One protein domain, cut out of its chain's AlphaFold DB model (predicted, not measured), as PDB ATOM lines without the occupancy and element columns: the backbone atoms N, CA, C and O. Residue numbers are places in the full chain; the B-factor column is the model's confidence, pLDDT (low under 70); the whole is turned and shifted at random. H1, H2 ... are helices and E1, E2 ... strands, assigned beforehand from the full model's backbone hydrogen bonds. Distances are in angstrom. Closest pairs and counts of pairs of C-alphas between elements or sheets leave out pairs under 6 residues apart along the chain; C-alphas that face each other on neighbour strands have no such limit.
ATOM      1  N   PHE A   4      -9.860  34.560  27.455       63.34
ATOM      2  CA  PHE A   4      -9.381  33.867  26.282       63.34
ATOM      3  C   PHE A   4     -10.464  32.958  25.716       63.34
ATOM      4  O   PHE A   4     -10.630  32.902  24.508       63.34
ATOM      5  N   SER A   5     -11.307  32.380  26.568       60.59
ATOM      6  CA  SER A   5     -12.552  31.716  26.188       60.59
ATOM      7  C   SER A   5     -13.501  32.689  25.490       60.59
ATOM      8  O   SER A   5     -14.207  32.299  24.567       60.59
ATOM      9  N   LEU A   6     -13.492  33.968  25.882       58.16
ATOM     10  CA  LEU A   6     -14.266  35.013  25.213       58.16
ATOM     11  C   LEU A   6     -13.635  35.461  23.898       58.16
ATOM     12  O   LEU A   6     -14.372  35.616  22.932       58.16
ATOM     13  N   VAL A   7     -12.310  35.617  23.818       61.38
ATOM     14  CA  VAL A   7     -11.621  35.863  22.538       61.38
ATOM     15  C   VAL A   7     -11.964  34.748  21.548       61.38
ATOM     16  O   VAL A   7     -12.453  35.022  20.458       61.38
ATOM     17  N   LEU A   8     -11.830  33.491  21.969       61.28
ATOM     18  CA  LEU A   8     -12.146  32.318  21.153       61.28
ATOM     19  C   LEU A   8     -13.625  32.246  20.762       61.28
ATOM     20  O   LEU A   8     -13.938  31.956  19.614       61.28
ATOM     21  N   ALA A   9     -14.546  32.564  21.677       57.84
ATOM     22  CA  ALA A   9     -15.980  32.589  21.383       57.84
ATOM     23  C   ALA A   9     -16.407  33.755  20.472       57.84
ATOM     24  O   ALA A   9     -17.550  33.792  20.003       57.84
ATOM     25  N   ARG A  10     -15.537  34.752  20.273       61.19
ATOM     26  CA  ARG A  10     -15.841  35.977  19.528       61.19
ATOM     27  C   ARG A  10     -15.070  36.103  18.215       61.19
ATOM     28  O   ARG A  10     -15.562  36.813  17.349       61.19
ATOM     29  N   CYS A  11     -13.944  35.412  18.032       60.16
ATOM     30  CA  CYS A  11     -13.168  35.444  16.794       60.16
ATOM     31  C   CYS A  11     -13.891  34.770  15.618       60.16
ATOM     32  O   CYS A  11     -14.286  33.608  15.687       60.16
ATOM     33  N   VAL A  12     -13.984  35.492  14.500       51.88
ATOM     34  CA  VAL A  12     -14.452  34.977  13.206       51.88
ATOM     35  C   VAL A  12     -13.221  34.608  12.370       51.88
ATOM     36  O   VAL A  12     -12.686  35.434  11.639       51.88
ATOM     37  N   GLY A  13     -12.699  33.392  12.527       52.22
ATOM     38  CA  GLY A  13     -11.525  32.934  11.777       52.22
ATOM     39  C   GLY A  13     -11.177  31.470  12.036       52.22
ATOM     40  O   GLY A  13     -11.587  30.904  13.047       52.22
ATOM     41  N   SER A  14     -10.431  30.855  11.109       49.56
ATOM     42  CA  SER A  14      -9.941  29.476  11.238       49.56
ATOM     43  C   SER A  14      -9.001  29.365  12.441       49.56
ATOM     44  O   SER A  14      -7.850  29.796  12.398       49.56
ATOM     45  N   MET A  15      -9.523  28.829  13.543       58.16
ATOM     46  CA  MET A  15      -8.772  28.570  14.763       58.16
ATOM     47  C   MET A  15      -8.076  27.223  14.623       58.16
ATOM     48  O   MET A  15      -8.720  26.178  14.683       58.16
ATOM     49  N   THR A  16      -6.758  27.240  14.450       60.03
ATOM     50  CA  THR A  16      -5.964  26.010  14.497       60.03
ATOM     51  C   THR A  16      -5.416  25.832  15.914       60.03
ATOM     52  O   THR A  16      -4.659  26.690  16.388       60.03
ATOM     53  N   PRO A  17      -5.824  24.774  16.643       57.78
ATOM     54  CA  PRO A  17      -5.178  24.434  17.898       57.78
ATOM     55  C   PRO A  17      -3.733  24.023  17.608       57.78
ATOM     56  O   PRO A  17      -3.462  23.255  16.687       57.78
ATOM     57  N   VAL A  18      -2.797  24.538  18.399       63.94
ATOM     58  CA  VAL A  18      -1.421  24.045  18.410       63.94
ATOM     59  C   VAL A  18      -1.375  22.879  19.386       63.94
ATOM     60  O   VAL A  18      -1.552  23.080  20.591       63.94
ATOM     61  N   GLU A  19      -1.171  21.664  18.874       56.97
ATOM     62  CA  GLU A  19      -0.948  20.487  19.713       56.97
ATOM     63  C   GLU A  19       0.372  20.636  20.465       56.97
ATOM     64  O   GLU A  19       1.459  20.475  19.919       56.97
ATOM     65  N   ASP A  20       0.270  20.974  21.742       54.78
ATOM     66  CA  ASP A  20       1.400  21.047  22.656       54.78
ATOM     67  C   ASP A  20       0.923  20.408  23.961       54.78
ATOM     68  O   ASP A  20       0.414  21.074  24.864       54.78
ATOM     69  N   GLN A  21       0.917  19.072  23.977       53.56
ATOM     70  CA  GLN A  21       0.054  18.303  24.879       53.56
ATOM     71  C   GLN A  21       0.548  18.286  26.338       53.56
ATOM     72  O   GLN A  21      -0.259  18.080  27.244       53.56
ATOM     73  N   TYR A  22       1.829  18.587  26.606       54.19
ATOM     74  CA  TYR A  22       2.391  18.522  27.960       54.19
ATOM     75  C   TYR A  22       3.429  19.615  28.251       54.19
ATOM     76  O   TYR A  22       4.339  19.884  27.472       54.19
ATOM     77  N   SER A  23       3.309  20.246  29.424       57.25
ATOM     78  CA  SER A  23       4.413  20.998  30.038       57.25
ATOM     79  C   SER A  23       5.539  20.028  30.440       57.25
ATOM     80  O   SER A  23       5.225  18.888  30.782       57.25
ATOM     81  N   PRO A  24       6.821  20.457  30.509       57.56
ATOM     82  CA  PRO A  24       7.912  19.628  31.042       57.56
ATOM     83  C   PRO A  24       7.625  19.012  32.425       57.56
ATOM     84  O   PRO A  24       8.215  18.000  32.781       57.56
ATOM     85  N   ASN A  25       6.674  19.579  33.177       66.38
ATOM     86  CA  ASN A  25       6.244  19.086  34.487       66.38
ATOM     87  C   ASN A  25       5.032  18.126  34.426       66.38
ATOM     88  O   ASN A  25       4.348  17.947  35.432       66.38
ATOM     89  N   GLY A  26       4.679  17.587  33.252       58.59
ATOM     90  CA  GLY A  26       3.585  16.618  33.071       58.59
ATOM     91  C   GLY A  26       2.167  17.180  33.243       58.59
ATOM     92  O   GLY A  26       1.195  16.434  33.177       58.59
ATOM     93  N   ARG A  27       2.014  18.494  33.452       62.88
ATOM     94  CA  ARG A  27       0.698  19.143  33.541       62.88
ATOM     95  C   ARG A  27       0.137  19.430  32.142       62.88
ATOM     96  O   ARG A  27       0.916  19.864  31.282       62.88
ATOM     97  N   PRO A  28      -1.189  19.287  31.931       61.09
ATOM     98  CA  PRO A  28      -1.838  19.709  30.694       61.09
ATOM     99  C   PRO A  28      -1.516  21.177  30.426       61.09
ATOM    100  O   PRO A  28      -1.776  22.047  31.266       61.09
ATOM    101  N   ARG A  29      -0.904  21.463  29.275       61.75
ATOM    102  CA  ARG A  29      -0.647  22.844  28.868       61.75
ATOM    103  C   ARG A  29      -1.977  23.474  28.456       61.75
ATOM    104  O   ARG A  29      -2.812  22.820  27.837       61.75
ATOM    105  N   ALA A  30      -2.191  24.744  28.803       64.94
ATOM    106  CA  ALA A  30      -3.358  25.462  28.300       64.94
ATOM    107  C   ALA A  30      -3.340  25.452  26.764       64.94
ATOM    108  O   ALA A  30      -2.302  25.761  26.171       64.94
ATOM    109  N   ALA A  31      -4.479  25.115  26.150       69.25
ATOM    110  CA  ALA A  31      -4.627  25.102  24.700       69.25
ATOM    111  C   ALA A  31      -4.188  26.444  24.099       69.25
ATOM    112  O   ALA A  31      -4.480  27.519  24.638       69.25
ATOM    113  N   ARG A  32      -3.449  26.354  22.996       70.69
ATOM    114  CA  ARG A  32      -2.859  27.480  22.280       70.69
ATOM    115  C   ARG A  32      -3.506  27.598  20.919       70.69
ATOM    116  O   ARG A  32      -3.601  26.610  20.199       70.69
ATOM    117  N   PHE A  33      -3.892  28.809  20.565       75.62
ATOM    118  CA  PHE A  33      -4.563  29.099  19.311       75.62
ATOM    119  C   PHE A  33      -3.708  30.063  18.507       75.62
ATOM    120  O   PHE A  33      -3.249  31.083  19.030       75.62
ATOM    121  N   ASN A  34      -3.491  29.733  17.238       78.31
ATOM    122  CA  ASN A  34      -2.889  30.668  16.301       78.31
ATOM    123  C   ASN A  34      -3.970  31.652  15.861       78.31
ATOM    124  O   ASN A  34      -4.928  31.280  15.187       78.31
ATOM    125  N   LEU A  35      -3.830  32.897  16.302       79.12
ATOM    126  CA  LEU A  35      -4.758  33.983  16.023       79.12
ATOM    127  C   LEU A  35      -3.943  35.181  15.556       79.12
ATOM    128  O   LEU A  35      -2.961  35.522  16.214       79.12
ATOM    129  N   CYS A  36      -4.372  35.824  14.472       85.69
ATOM    130  CA  CYS A  36      -3.785  37.058  13.948       85.69
ATOM    131  C   CYS A  36      -4.710  38.233  14.281       85.69
ATOM    132  O   CYS A  36      -5.503  38.664  13.446       85.69
ATOM    133  N   LEU A  37      -4.653  38.699  15.527       87.50
ATOM    134  CA  LEU A  37      -5.430  39.824  16.037       87.50
ATOM    135  C   LEU A  37      -4.525  41.032  16.255       87.50
ATOM    136  O   LEU A  37      -3.366  40.887  16.660       87.50
ATOM    137  N   GLY A  38      -5.079  42.222  16.032       90.81
ATOM    138  CA  GLY A  38      -4.406  43.470  16.366       90.81
ATOM    139  C   GLY A  38      -4.089  43.517  17.858       90.81
ATOM    140  O   GLY A  38      -4.932  43.195  18.700       90.81
ATOM    141  N   VAL A  39      -2.859  43.910  18.187       92.25
ATOM    142  CA  VAL A  39      -2.449  44.157  19.565       92.25
ATOM    143  C   VAL A  39      -1.871  45.555  19.685       92.25
ATOM    144  O   VAL A  39      -1.021  45.965  18.890       92.25
ATOM    145  N   ARG A  40      -2.293  46.280  20.715       93.31
ATOM    146  CA  ARG A  40      -1.601  47.480  21.186       93.31
ATOM    147  C   ARG A  40      -0.865  47.134  22.469       93.31
ATOM    148  O   ARG A  40      -1.414  46.431  23.304       93.31
ATOM    149  N   TYR A  41       0.367  47.595  22.628       92.62
ATOM    150  CA  TYR A  41       1.157  47.339  23.829       92.62
ATOM    151  C   TYR A  41       1.930  48.571  24.285       92.62
ATOM    152  O   TYR A  41       2.315  49.417  23.470       92.62
ATOM    153  N   ARG A  42       2.201  48.647  25.585       91.56
ATOM    154  CA  ARG A  42       3.134  49.609  26.181       91.56
ATOM    155  C   ARG A  42       3.866  48.982  27.358       91.56
ATOM    156  O   ARG A  42       3.306  48.179  28.100       91.56
ATOM    157  N   VAL A  43       5.135  49.337  27.494       85.75
ATOM    158  CA  VAL A  43       6.052  48.801  28.506       85.75
ATOM    159  C   VAL A  43       6.233  49.854  29.589       85.75
ATOM    160  O   VAL A  43       6.230  51.037  29.265       85.75
ATOM    161  N   ASP A  44       6.365  49.443  30.851       78.31
ATOM    162  CA  ASP A  44       6.574  50.355  31.991       78.31
ATOM    163  C   ASP A  44       5.527  51.471  32.110       78.31
ATOM    164  O   ASP A  44       5.816  52.549  32.621       78.31
ATOM    165  N   LEU A  45       4.312  51.222  31.605       69.06
ATOM    166  CA  LEU A  45       3.237  52.217  31.550       69.06
ATOM    167  C   LEU A  45       3.630  53.508  30.805       69.06
ATOM    168  O   LEU A  45       3.050  54.565  31.043       69.06
ATOM    169  N   ASP A  46       4.579  53.407  29.869       78.19
ATOM    170  CA  ASP A  46       4.922  54.455  28.908       78.19
ATOM    171  C   ASP A  46       3.654  55.043  28.256       78.19
ATOM    172  O   ASP A  46       2.691  54.341  27.938       78.19
ATOM    173  N   TYR A  47       3.651  56.351  28.021       72.31
ATOM    174  CA  TYR A  47       2.560  57.047  27.346       72.31
ATOM    175  C   TYR A  47       2.371  56.602  25.879       72.31
ATOM    176  O   TYR A  47       1.282  56.758  25.324       72.31
ATOM    177  N   GLY A  48       3.392  56.019  25.243       85.06
ATOM    178  CA  GLY A  48       3.363  55.581  23.848       85.06
ATOM    179  C   GLY A  48       2.843  54.157  23.633       85.06
ATOM    180  O   GLY A  48       3.595  53.183  23.742       85.06
ATOM    181  N   TRP A  49       1.587  54.026  23.196       90.62
ATOM    182  CA  TRP A  49       1.084  52.764  22.642       90.62
ATOM    183  C   TRP A  49       1.811  52.403  21.342       90.62
ATOM    184  O   TRP A  49       2.036  53.238  20.465       90.62
ATOM    185  N   ARG A  50       2.155  51.124  21.202       91.25
ATOM    186  CA  ARG A  50       2.791  50.538  20.019       91.25
ATOM    187  C   ARG A  50       1.907  49.435  19.461       91.25
ATOM    188  O   ARG A  50       1.160  48.815  20.209       91.25
ATOM    189  N   CYS A  51       2.017  49.166  18.166       91.94
ATOM    190  CA  CYS A  51       1.205  48.150  17.500       91.94
ATOM    191  C   CYS A  51       1.993  46.861  17.254       91.94
ATOM    192  O   CYS A  51       3.194  46.885  16.964       91.94
ATOM    193  N   GLY A  52       1.283  45.744  17.310       92.25
ATOM    194  CA  GLY A  52       1.756  44.420  16.952       92.25
ATOM    195  C   GLY A  52       0.607  43.538  16.473       92.25
ATOM    196  O   GLY A  52      -0.536  43.979  16.365       92.25
ATOM    197  N   MET A  53       0.926  42.284  16.187       92.06
ATOM    198  CA  MET A  53      -0.044  41.277  15.763       92.06
ATOM    199  C   MET A  53       0.146  40.028  16.610       92.06
ATOM    200  O   MET A  53       1.276  39.553  16.742       92.06
ATOM    201  N   THR A  54      -0.919  39.483  17.193       91.38
ATOM    202  CA  THR A  54      -0.811  38.197  17.885       91.38
ATOM    203  C   THR A  54      -0.354  37.121  16.899       91.38
ATOM    204  O   THR A  54      -0.701  37.143  15.721       91.38
ATOM    205  N   ALA A  55       0.468  36.201  17.382       88.31
ATOM    206  CA  ALA A  55       0.889  35.005  16.661       88.31
ATOM    207  C   ALA A  55       0.341  33.753  17.350       88.31
ATOM    208  O   ALA A  55      -0.071  32.801  16.694       88.31
ATOM    209  N   ASN A  56       0.314  33.761  18.686       85.50
ATOM    210  CA  ASN A  56      -0.253  32.681  19.475       85.50
ATOM    211  C   ASN A  56      -0.864  33.225  20.767       85.50
ATOM    212  O   ASN A  56      -0.351  34.179  21.353       85.50
ATOM    213  N   LEU A  57      -1.944  32.605  21.222       84.56
ATOM    214  CA  LEU A  57      -2.659  33.010  22.423       84.56
ATOM    215  C   LEU A  57      -3.143  31.778  23.193       84.56
ATOM    216  O   LEU A  57      -3.629  30.810  22.609       84.56
ATOM    217  N   SER A  58      -2.998  31.816  24.514       81.69
ATOM    218  CA  SER A  58      -3.530  30.832  25.459       81.69
ATOM    219  C   SER A  58      -4.181  31.534  26.649       81.69
ATOM    220  O   SER A  58      -4.078  32.750  26.792       81.69
ATOM    221  N   ARG A  59      -4.787  30.757  27.557       73.81
ATOM    222  CA  ARG A  59      -5.381  31.268  28.808       73.81
ATOM    223  C   ARG A  59      -4.436  32.134  29.648       73.81
ATOM    224  O   ARG A  59      -4.893  32.984  30.398       73.81
ATOM    225  N   SER A  60      -3.137  31.861  29.605       82.75
ATOM    226  CA  SER A  60      -2.167  32.474  30.515       82.75
ATOM    227  C   SER A  60      -1.095  33.275  29.792       82.75
ATOM    228  O   SER A  60      -0.171  33.763  30.437       82.75
ATOM    229  N   GLY A  61      -1.144  33.376  28.465       89.31
ATOM    230  CA  GLY A  61      -0.067  34.022  27.738       89.31
ATOM    231  C   GLY A  61      -0.397  34.372  26.304       89.31
ATOM    232  O   GLY A  61      -1.235  33.753  25.651       89.31
ATOM    233  N   VAL A  62       0.314  35.381  25.820       90.88
ATOM    234  CA  VAL A  62       0.186  35.896  24.461       90.88
ATOM    235  C   VAL A  62       1.579  36.018  23.870       90.88
ATOM    236  O   VAL A  62       2.497  36.536  24.505       90.88
ATOM    237  N   LEU A  63       1.737  35.524  22.652       92.38
ATOM    238  CA  LEU A  63       2.880  35.778  21.794       92.38
ATOM    239  C   LEU A  63       2.413  36.703  20.680       92.38
ATOM    240  O   LEU A  63       1.463  36.374  19.970       92.38
ATOM    241  N   PHE A  64       3.094  37.824  20.497       93.25
ATOM    242  CA  PHE A  64       2.796  38.752  19.418       93.25
ATOM    243  C   PHE A  64       4.070  39.246  18.743       93.25
ATOM    244  O   PHE A  64       5.139  39.319  19.345       93.25
ATOM    245  N   GLN A  65       3.944  39.553  17.462       93.50
ATOM    246  CA  GLN A  65       4.978  40.134  16.627       93.50
ATOM    247  C   GLN A  65       4.910  41.656  16.703       93.50
ATOM    248  O   GLN A  65       3.821  42.232  16.665       93.50
ATOM    249  N   ALA A  66       6.065  42.310  16.779       89.81
ATOM    250  CA  ALA A  66       6.153  43.763  16.830       89.81
ATOM    251  C   ALA A  66       7.374  44.270  16.055       89.81
ATOM    252  O   ALA A  66       8.468  43.714  16.158       89.81
ATOM    253  N   ARG A  67       7.189  45.367  15.309       82.25
ATOM    254  CA  ARG A  67       8.286  46.047  14.596       82.25
ATOM    255  C   ARG A  67       9.232  46.788  15.542       82.25
ATOM    256  O   ARG A  67      10.411  46.916  15.265       82.25
ATOM    257  N   LYS A  68       8.716  47.286  16.670       71.19
ATOM    258  CA  LYS A  68       9.472  48.088  17.646       71.19
ATOM    259  C   LYS A  68       9.774  47.295  18.917       71.19
ATOM    260  O   LYS A  68       9.332  47.663  20.007       71.19
ATOM    261  N   VAL A  69      10.534  46.208  18.785       69.56
ATOM    262  CA  VAL A  69      11.149  45.539  19.951       69.56
ATOM    263  C   VAL A  69      12.278  46.376  20.570       69.56
ATOM    264  O   VAL A  69      12.634  46.163  21.723       69.56
ATOM    265  N   ASP A  70      12.737  47.421  19.880       64.50
ATOM    266  CA  ASP A  70      13.724  48.397  20.379       64.50
ATOM    267  C   ASP A  70      13.215  49.298  21.501       64.50
ATOM    268  O   ASP A  70      13.998  49.981  22.152       64.50
ATOM    269  N   ALA A  71      11.916  49.235  21.797       66.19
ATOM    270  CA  ALA A  71      11.363  49.781  23.031       66.19
ATOM    271  C   ALA A  71      11.971  49.139  24.291       66.19
ATOM    272  O   ALA A  71      11.909  49.731  25.363       66.19
ATOM    273  N   PHE A  72      12.546  47.941  24.157       74.12
ATOM    274  CA  PHE A  72      13.301  47.278  25.206       74.12
ATOM    275  C   PHE A  72      14.794  47.517  24.987       74.12
ATOM    276  O   PHE A  72      15.381  47.042  24.008       74.12
ATOM    277  N   SER A  73      15.429  48.196  25.937       75.00
ATOM    278  CA  SER A  73      16.878  48.213  26.086       75.00
ATOM    279  C   SER A  73      17.400  46.785  26.299       75.00
ATOM    280  O   SER A  73      16.659  45.926  26.788       75.00
ATOM    281  N   PRO A  74      18.677  46.504  25.991       74.06
ATOM    282  CA  PRO A  74      19.242  45.163  26.140       74.06
ATOM    283  C   PRO A  74      19.022  44.555  27.533       74.06
ATOM    284  O   PRO A  74      18.664  43.388  27.643       74.06
ATOM    285  N   LYS A  75      19.126  45.368  28.595       73.69
ATOM    286  CA  LYS A  75      18.840  44.935  29.975       73.69
ATOM    287  C   LYS A  75      17.367  44.587  30.192       73.69
ATOM    288  O   LYS A  75      17.059  43.650  30.917       73.69
ATOM    289  N   GLN A  76      16.456  45.335  29.569       73.31
ATOM    290  CA  GLN A  76      15.012  45.107  29.689       73.31
ATOM    291  C   GLN A  76      14.571  43.833  28.950       73.31
ATOM    292  O   GLN A  76      13.569  43.233  29.326       73.31
ATOM    293  N   ARG A  77      15.309  43.396  27.920       74.94
ATOM    294  CA  ARG A  77      15.024  42.149  27.182       74.94
ATOM    295  C   ARG A  77      15.303  40.897  28.012       74.94
ATOM    296  O   ARG A  77      14.680  39.864  27.776       74.94
ATOM    297  N   THR A  78      16.218  40.992  28.974       72.25
ATOM    298  CA  THR A  78      16.644  39.885  29.844       72.25
ATOM    299  C   THR A  78      15.969  39.887  31.214       72.25
ATOM    300  O   THR A  78      16.363  39.096  32.062       72.25
ATOM    301  N   ASP A  79      15.004  40.776  31.449       78.50
ATOM    302  CA  ASP A  79      14.299  40.936  32.725       78.50
ATOM    303  C   ASP A  79      12.973  40.148  32.704       78.50
ATOM    304  O   ASP A  79      11.958  40.654  32.201       78.50
ATOM    305  N   PRO A  80      12.961  38.878  33.162       67.62
ATOM    306  CA  PRO A  80      11.720  38.136  33.302       67.62
ATOM    307  C   PRO A  80      10.876  38.812  34.386       67.62
ATOM    308  O   PRO A  80      11.394  39.176  35.433       67.62
ATOM    309  N   HIS A  81       9.568  38.925  34.158       80.19
ATOM    310  CA  HIS A  81       8.589  39.546  35.069       80.19
ATOM    311  C   HIS A  81       8.379  41.063  34.930       80.19
ATOM    312  O   HIS A  81       7.582  41.632  35.676       80.19
ATOM    313  N   ARG A  82       8.976  41.718  33.927       86.12
ATOM    314  CA  ARG A  82       8.708  43.140  33.652       86.12
ATOM    315  C   ARG A  82       7.225  43.406  33.335       86.12
ATOM    316  O   ARG A  82       6.709  42.751  32.426       86.12
ATOM    317  N   PRO A  83       6.556  44.385  33.970       90.38
ATOM    318  CA  PRO A  83       5.180  44.748  33.639       90.38
ATOM    319  C   PRO A  83       5.014  45.261  32.203       90.38
ATOM    320  O   PRO A  83       5.820  46.041  31.688       90.38
ATOM    321  N   ILE A  84       3.930  44.843  31.559       91.25
ATOM    322  CA  ILE A  84       3.513  45.280  30.230       91.25
ATOM    323  C   ILE A  84       1.988  45.271  30.161       91.25
ATOM    324  O   ILE A  84       1.334  44.338  30.628       91.25
ATOM    325  N   GLU A  85       1.420  46.299  29.548       93.12
ATOM    326  CA  GLU A  85      -0.003  46.327  29.229       93.12
ATOM    327  C   GLU A  85      -0.199  45.996  27.758       93.12
ATOM    328  O   GLU A  85       0.519  46.510  26.892       93.12
ATOM    329  N   ILE A  86      -1.176  45.134  27.478       92.44
ATOM    330  CA  ILE A  86      -1.582  44.800  26.114       92.44
ATOM    331  C   ILE A  86      -3.091  44.956  25.955       92.44
ATOM    332  O   ILE A  86      -3.861  44.575  26.829       92.44
ATOM    333  N   VAL A  87      -3.526  45.486  24.818       91.94
ATOM    334  CA  VAL A  87      -4.928  45.537  24.406       91.94
ATOM    335  C   VAL A  87      -5.071  44.696  23.150       91.94
ATOM    336  O   VAL A  87      -4.454  45.002  22.130       91.94
ATOM    337  N   ILE A  88      -5.863  43.631  23.235       90.06
ATOM    338  CA  ILE A  88      -6.151  42.725  22.123       90.06
ATOM    339  C   ILE A  88      -7.477  43.141  21.499       90.06
ATOM    340  O   ILE A  88      -8.494  43.238  22.189       90.06
ATOM    341  N   GLU A  89      -7.467  43.365  20.192       87.94
ATOM    342  CA  GLU A  89      -8.649  43.719  19.416       87.94
ATOM    343  C   GLU A  89      -9.347  42.448  18.927       87.94
ATOM    344  O   GLU A  89      -8.780  41.643  18.191       87.94
ATOM    345  N   VAL A  90     -10.590  42.252  19.362       80.75
ATOM    346  CA  VAL A  90     -11.397  41.067  19.070       80.75
ATOM    347  C   VAL A  90     -12.623  41.495  18.281       80.75
ATOM    348  O   VAL A  90     -13.480  42.217  18.784       80.75
ATOM    349  N   LEU A  91     -12.729  41.030  17.041       70.12
ATOM    350  CA  LEU A  91     -13.876  41.310  16.181       70.12
ATOM    351  C   LEU A  91     -14.879  40.158  16.245       70.12
ATOM    352  O   LEU A  91     -14.529  39.033  15.885       70.12
ATOM    353  N   LYS A  92     -16.125  40.455  16.638       65.31
ATOM    354  CA  LYS A  92     -17.277  39.555  16.472       65.31
ATOM    355  C   LYS A  92     -18.280  40.180  15.508       65.31
ATOM    356  O   LYS A  92     -19.045  41.065  15.890       65.31
ATOM    357  N   GLY A  93     -18.307  39.703  14.264       65.75
ATOM    358  CA  GLY A  93     -19.131  40.322  13.223       65.75
ATOM    359  C   GLY A  93     -18.723  41.785  13.014       65.75
ATOM    360  O   GLY A  93     -17.563  42.049  12.720       65.75
ATOM    361  N   ALA A  94     -19.658  42.723  13.207       61.12
ATOM    362  CA  ALA A  94     -19.414  44.165  13.089       61.12
ATOM    363  C   ALA A  94     -19.035  44.864  14.413       61.12
ATOM    364  O   ALA A  94     -18.824  46.073  14.421       61.12
ATOM    365  N   VAL A  95     -18.966  44.136  15.535       68.25
ATOM    366  CA  VAL A  95     -18.674  44.725  16.852       68.25
ATOM    367  C   VAL A  95     -17.214  44.483  17.216       68.25
ATOM    368  O   VAL A  95     -16.773  43.335  17.348       68.25
ATOM    369  N   LEU A  96     -16.474  45.575  17.409       72.25
ATOM    370  CA  LEU A  96     -15.147  45.545  18.010       72.25
ATOM    371  C   LEU A  96     -15.304  45.399  19.526       72.25
ATOM    372  O   LEU A  96     -16.009  46.166  20.169       72.25
ATOM    373  N   SER A  97     -14.670  44.389  20.102       81.12
ATOM    374  CA  SER A  97     -14.468  44.248  21.542       81.12
ATOM    375  C   SER A  97     -12.974  44.327  21.823       81.12
ATOM    376  O   SER A  97     -12.161  43.899  21.005       81.12
ATOM    377  N   GLN A  98     -12.595  44.857  22.979       87.44
ATOM    378  CA  GLN A  98     -11.193  44.923  23.379       87.44
ATOM    379  C   GLN A  98     -10.983  44.143  24.673       87.44
ATOM    380  O   GLN A  98     -11.821  44.158  25.572       87.44
ATOM    381  N   VAL A  99      -9.855  43.446  24.769       87.75
ATOM    382  CA  VAL A  99      -9.409  42.813  26.012       87.75
ATOM    383  C   VAL A  99      -8.167  43.548  26.472       87.75
ATOM    384  O   VAL A  99      -7.137  43.482  25.806       87.75
ATOM    385  N   HIS A 100      -8.276  44.268  27.583       91.00
ATOM    386  CA  HIS A 100      -7.140  44.935  28.203       91.00
ATOM    387  C   HIS A 100      -6.515  43.987  29.222       91.00
ATOM    388  O   HIS A 100      -7.187  43.581  30.162       91.00
ATOM    389  N   CYS A 101      -5.254  43.615  29.031       91.44
ATOM    390  CA  CYS A 101      -4.541  42.686  29.895       91.44
ATOM    391  C   CYS A 101      -3.383  43.383  30.608       91.44
ATOM    392  O   CYS A 101      -2.565  44.057  29.974       91.44
ATOM    393  N   HIS A 102      -3.259  43.108  31.902       91.69
ATOM    394  CA  HIS A 102      -2.058  43.374  32.680       91.69
ATOM    395  C   HIS A 102      -1.198  42.112  32.667       91.69
ATOM    396  O   HIS A 102      -1.635  41.022  33.057       91.69
ATOM    397  N   ALA A 103       0.024  42.239  32.169       92.12
ATOM    398  CA  ALA A 103       0.882  41.104  31.894       92.12
ATOM    399  C   ALA A 103       2.323  41.375  32.327       92.12
ATOM    400  O   ALA A 103       2.713  42.498  32.645       92.12
ATOM    401  N   THR A 104       3.129  40.320  32.311       92.25
ATOM    402  CA  THR A 104       4.572  40.412  32.498       92.25
ATOM    403  C   THR A 104       5.313  39.809  31.317       92.25
ATOM    404  O   THR A 104       4.931  38.747  30.819       92.25
ATOM    405  N   VAL A 105       6.404  40.436  30.896       91.31
ATOM    406  CA  VAL A 105       7.271  39.922  29.836       91.31
ATOM    407  C   VAL A 105       7.893  38.600  30.280       91.31
ATOM    408  O   VAL A 105       8.513  38.502  31.337       91.31
ATOM    409  N   ALA A 106       7.697  37.571  29.456       89.75
ATOM    410  CA  ALA A 106       8.305  36.257  29.628       89.75
ATOM    411  C   ALA A 106       9.561  36.101  28.762       89.75
ATOM    412  O   ALA A 106      10.509  35.439  29.170       89.75
ATOM    413  N   ARG A 107       9.561  36.683  27.554       88.75
ATOM    414  CA  ARG A 107      10.741  36.777  26.679       88.75
ATOM    415  C   ARG A 107      10.540  37.817  25.582       88.75
ATOM    416  O   ARG A 107       9.422  37.995  25.094       88.75
ATOM    417  N   VAL A 108      11.644  38.405  25.133       90.06
ATOM    418  CA  VAL A 108      11.721  39.207  23.906       90.06
ATOM    419  C   VAL A 108      12.650  38.490  22.930       90.06
ATOM    420  O   VAL A 108      13.741  38.071  23.299       90.06
ATOM    421  N   VAL A 109      12.194  38.316  21.696       88.50
ATOM    422  CA  VAL A 109      12.948  37.717  20.594       88.50
ATOM    423  C   VAL A 109      13.257  38.822  19.601       88.50
ATOM    424  O   VAL A 109      12.342  39.464  19.075       88.50
ATOM    425  N   GLU A 110      14.542  39.055  19.366       85.69
ATOM    426  CA  GLU A 110      14.992  40.044  18.392       85.69
ATOM    427  C   GLU A 110      14.631  39.610  16.966       85.69
ATOM    428  O   GLU A 110      14.475  38.411  16.702       85.69
ATOM    429  N   PRO A 111      14.489  40.558  16.029       85.44
ATOM    430  CA  PRO A 111      14.356  40.207  14.629       85.44
ATOM    431  C   PRO A 111      15.603  39.441  14.177       85.44
ATOM    432  O   PRO A 111      16.727  39.793  14.535       85.44
ATOM    433  N   ALA A 112      15.416  38.399  13.369       82.31
ATOM    434  CA  ALA A 112      16.546  37.764  12.697       82.31
ATOM    435  C   ALA A 112      17.254  38.770  11.770       82.31
ATOM    436  O   ALA A 112      16.637  39.729  11.304       82.31
ATOM    437  N   LEU A 113      18.533  38.535  11.461       77.88
ATOM    438  CA  LEU A 113      19.299  39.392  10.553       77.88
ATOM    439  C   LEU A 113      18.542  39.590   9.224       77.88
ATOM    440  O   LEU A 113      18.154  38.619   8.572       77.88
ATOM    441  N   GLY A 114      18.303  40.847   8.840       75.81
ATOM    442  CA  GLY A 114      17.529  41.199   7.641       75.81
ATOM    443  C   GLY A 114      16.003  41.121   7.799       75.81
ATOM    444  O   GLY A 114      15.284  41.130   6.798       75.81
ATOM    445  N   LYS A 115      15.484  41.016   9.027       80.00
ATOM    446  CA  LYS A 115      14.056  41.142   9.354       80.00
ATOM    447  C   LYS A 115      13.818  42.381  10.215       80.00
ATOM    448  O   LYS A 115      14.627  42.705  11.071       80.00
ATOM    449  N   ASP A 116      12.640  42.981  10.056       82.12
ATOM    450  CA  ASP A 116      12.224  44.168  10.823       82.12
ATOM    451  C   ASP A 116      11.239  43.841  11.957       82.12
ATOM    452  O   ASP A 116      10.637  44.732  12.552       82.12
ATOM    453  N   VAL A 117      10.978  42.556  12.208       85.69
ATOM    454  CA  VAL A 117       9.925  42.107  13.126       85.69
ATOM    455  C   VAL A 117      10.506  41.137  14.142       85.69
ATOM    456  O   VAL A 117      10.985  40.064  13.779       85.69
ATOM    457  N   GLY A 118      10.435  41.523  15.414       90.62
ATOM    458  CA  GLY A 118      10.714  40.653  16.551       90.62
ATOM    459  C   GLY A 118       9.425  40.075  17.130       90.62
ATOM    460  O   GLY A 118       8.324  40.315  16.622       90.62
ATOM    461  N   ALA A 119       9.547  39.334  18.226       91.69
ATOM    462  CA  ALA A 119       8.400  38.788  18.941       91.69
ATOM    463  C   ALA A 119       8.513  39.007  20.448       91.69
ATOM    464  O   ALA A 119       9.596  38.960  21.023       91.69
ATOM    465  N   ILE A 120       7.376  39.209  21.103       92.06
ATOM    466  CA  ILE A 120       7.281  39.388  22.549       92.06
ATOM    467  C   ILE A 120       6.311  38.335  23.067       92.06
ATOM    468  O   ILE A 120       5.184  38.225  22.581       92.06
ATOM    469  N   ALA A 121       6.757  37.541  24.038       92.12
ATOM    470  CA  ALA A 121       5.884  36.636  24.768       92.12
ATOM    471  C   ALA A 121       5.636  37.193  26.165       92.12
ATOM    472  O   ALA A 121       6.577  37.580  26.863       92.12
ATOM    473  N   VAL A 122       4.376  37.184  26.579       92.31
ATOM    474  CA  VAL A 122       3.944  37.685  27.881       92.31
ATOM    475  C   VAL A 122       3.138  36.632  28.626       92.31
ATOM    476  O   VAL A 122       2.455  35.807  28.013       92.31
ATOM    477  N   THR A 123       3.214  36.685  29.950       91.38
ATOM    478  CA  THR A 123       2.328  35.960  30.863       91.38
ATOM    479  C   THR A 123       1.253  36.925  31.333       91.38
ATOM    480  O   THR A 123       1.580  37.989  31.850       91.38
ATOM    481  N   VAL A 124      -0.014  36.581  31.131       90.38
ATOM    482  CA  VAL A 124      -1.142  37.430  31.533       90.38
ATOM    483  C   VAL A 124      -1.493  37.139  32.985       90.38
ATOM    484  O   VAL A 124      -1.730  35.983  33.337       90.38
ATOM    485  N   GLY A 125      -1.487  38.184  33.812       87.31
ATOM    486  CA  GLY A 125      -1.864  38.106  35.221       87.31
ATOM    487  C   GLY A 125      -3.351  38.377  35.421       87.31
ATOM    488  O   GLY A 125      -4.034  37.577  36.051       87.31
ATOM    489  N   ASP A 126      -3.848  39.471  34.839       88.50
ATOM    490  CA  ASP A 126      -5.252  39.878  34.936       88.50
ATOM    491  C   ASP A 126      -5.728  40.563  33.646       88.50
ATOM    492  O   ASP A 126      -4.917  40.956  32.799       88.50
ATOM    493  N   TYR A 127      -7.042  40.688  33.471       87.94
ATOM    494  CA  TYR A 127      -7.644  41.327  32.308       87.94
ATOM    495  C   TYR A 127      -9.016  41.943  32.596       87.94
ATOM    496  O   TYR A 127      -9.768  41.511  33.466       87.94
ATOM    497  N   ILE A 128      -9.391  42.903  31.756       87.44
ATOM    498  CA  ILE A 128     -10.711  43.525  31.737       87.44
ATOM    499  C   ILE A 128     -11.249  43.486  30.307       87.44
ATOM    500  O   ILE A 128     -10.540  43.768  29.338       87.44
ATOM    501  N   LEU A 129     -12.522  43.122  30.173       83.31
ATOM    502  CA  LEU A 129     -13.238  43.193  28.904       83.31
ATOM    503  C   LEU A 129     -13.785  44.600  28.726       83.31
ATOM    504  O   LEU A 129     -14.575  45.076  29.538       83.31
ATOM    505  N   LEU A 130     -13.403  45.233  27.631       81.62
ATOM    506  CA  LEU A 130     -13.941  46.508  27.206       81.62
ATOM    507  C   LEU A 130     -14.953  46.211  26.097       81.62
ATOM    508  O   LEU A 130     -14.591  45.832  24.978       81.62
ATOM    509  N   ALA A 131     -16.235  46.294  26.447       67.56
ATOM    510  CA  ALA A 131     -17.312  46.282  25.470       67.56
ATOM    511  C   ALA A 131     -17.483  47.709  24.933       67.56
ATOM    512  O   ALA A 131     -17.671  48.635  25.721       67.56
ATOM    513  N   THR A 132     -17.386  47.858  23.613       56.62
ATOM    514  CA  THR A 132     -17.829  49.050  22.879       56.62
ATOM    515  C   THR A 132     -19.200  48.809  22.280       56.62
ATOM    516  O   THR A 132     -19.453  47.655  21.857       56.62
TER     517      THR A 132
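What this domain is: This is residues 4 to 132 of the 132 residues of an uncharacterized protein of Acidobacteria bacterium (UniProt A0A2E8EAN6). This is a small closed barrel of six antiparallel strands, E3 to E8, with the short helix H1 packed outside it over E6 and the small hairpin E1 and E2 beside E4. The loop of residues 19 to 31 reaches away from the barrel, and the tiny helix H2 lies in the link between E5 and E6. The printed part has 129 residues and is mostly strand, in the order H1, E1, E2, E3, E4, E5, H2, E6, E7, E8; round the ring run E3, E4, E5, E8, E7, E6 and back to E3. It is compact, with a radius of gyration of the C-alphas of 14.6 A and spans of 39 by 38 by 30 A.

Where its parts are: Find C-alpha 4 at (-9.381, 33.867, 26.282), where H1 begins and runs to residue 10. Next come E1, residues 16 to 18, and E2, residues 32 to 34. Start E3 at C-alpha 38, (-4.406, 43.470, 16.366), and read to residue 43, 16.9 A. E4, residues 50 to 58, is 21.4 A long and bends by 74 degrees at residue 55; E5, residues 61 to 66, is 15.9 A. After H2, residues 74 to 77, come E6, residues 83 to 92, 28.7 A, and E7, residues 95 to 109, 32.6 A, which bends by 95 degrees at residue 106. E8, residues 118 to 131, is 29.9 A, bends by 93 degrees at residue 125 and ends at C-alpha 131, (-17.312, 46.282, 25.470).

How they stand to each other: Go round the barrel from E3. E3, E4, E5 and likewise E6, E7, E8 form meanders, each strand the antiparallel neighbour of the one before. Look for N 41 and O 50 at 2.8 A between E3 and E4, N 55 and O 63 at 2.8 A between E4 and E5, N 120 and O 64 at 2.8 A between E5 and E8, N 100 and O 128 at 2.9 A between E8 and E7, and N 90 and O 97 at 2.8 A between E7 and E6. N 87 and O 40, 2.8 A, close the ring between E6 and E3. H1 is on the barrel, outside it and over E6, at a height over the sheet of 7.0 A; it runs along the strands, at 7 degrees to E6 on the local plane. Its closest C-alphas to E6 are Arg 10 and Lys 92, 4.9 A. H2 is also on the barrel and outside it, only just over E8, with 3 of its 4 C-alphas there. In the antiparallel hairpin E1 and E2, N 18 and O 32 are 2.9 A apart; the closest C-alphas of E2 and E4 are Asn 34 and Asn 56, 4.6 A. In H1 every O i to N i+4 pair is within hydrogen-bond range; H2 is too short for one.

The domain as a whole: The C-alphas farthest apart are those of Lys 75 and Ala 94, 41.8 A. The printed part has no cut, and its one long link is E1 to E2, 13 residues. The mean pLDDT of the printed part is 78.0; 39 residues are under 70, among them residues 4 to 31.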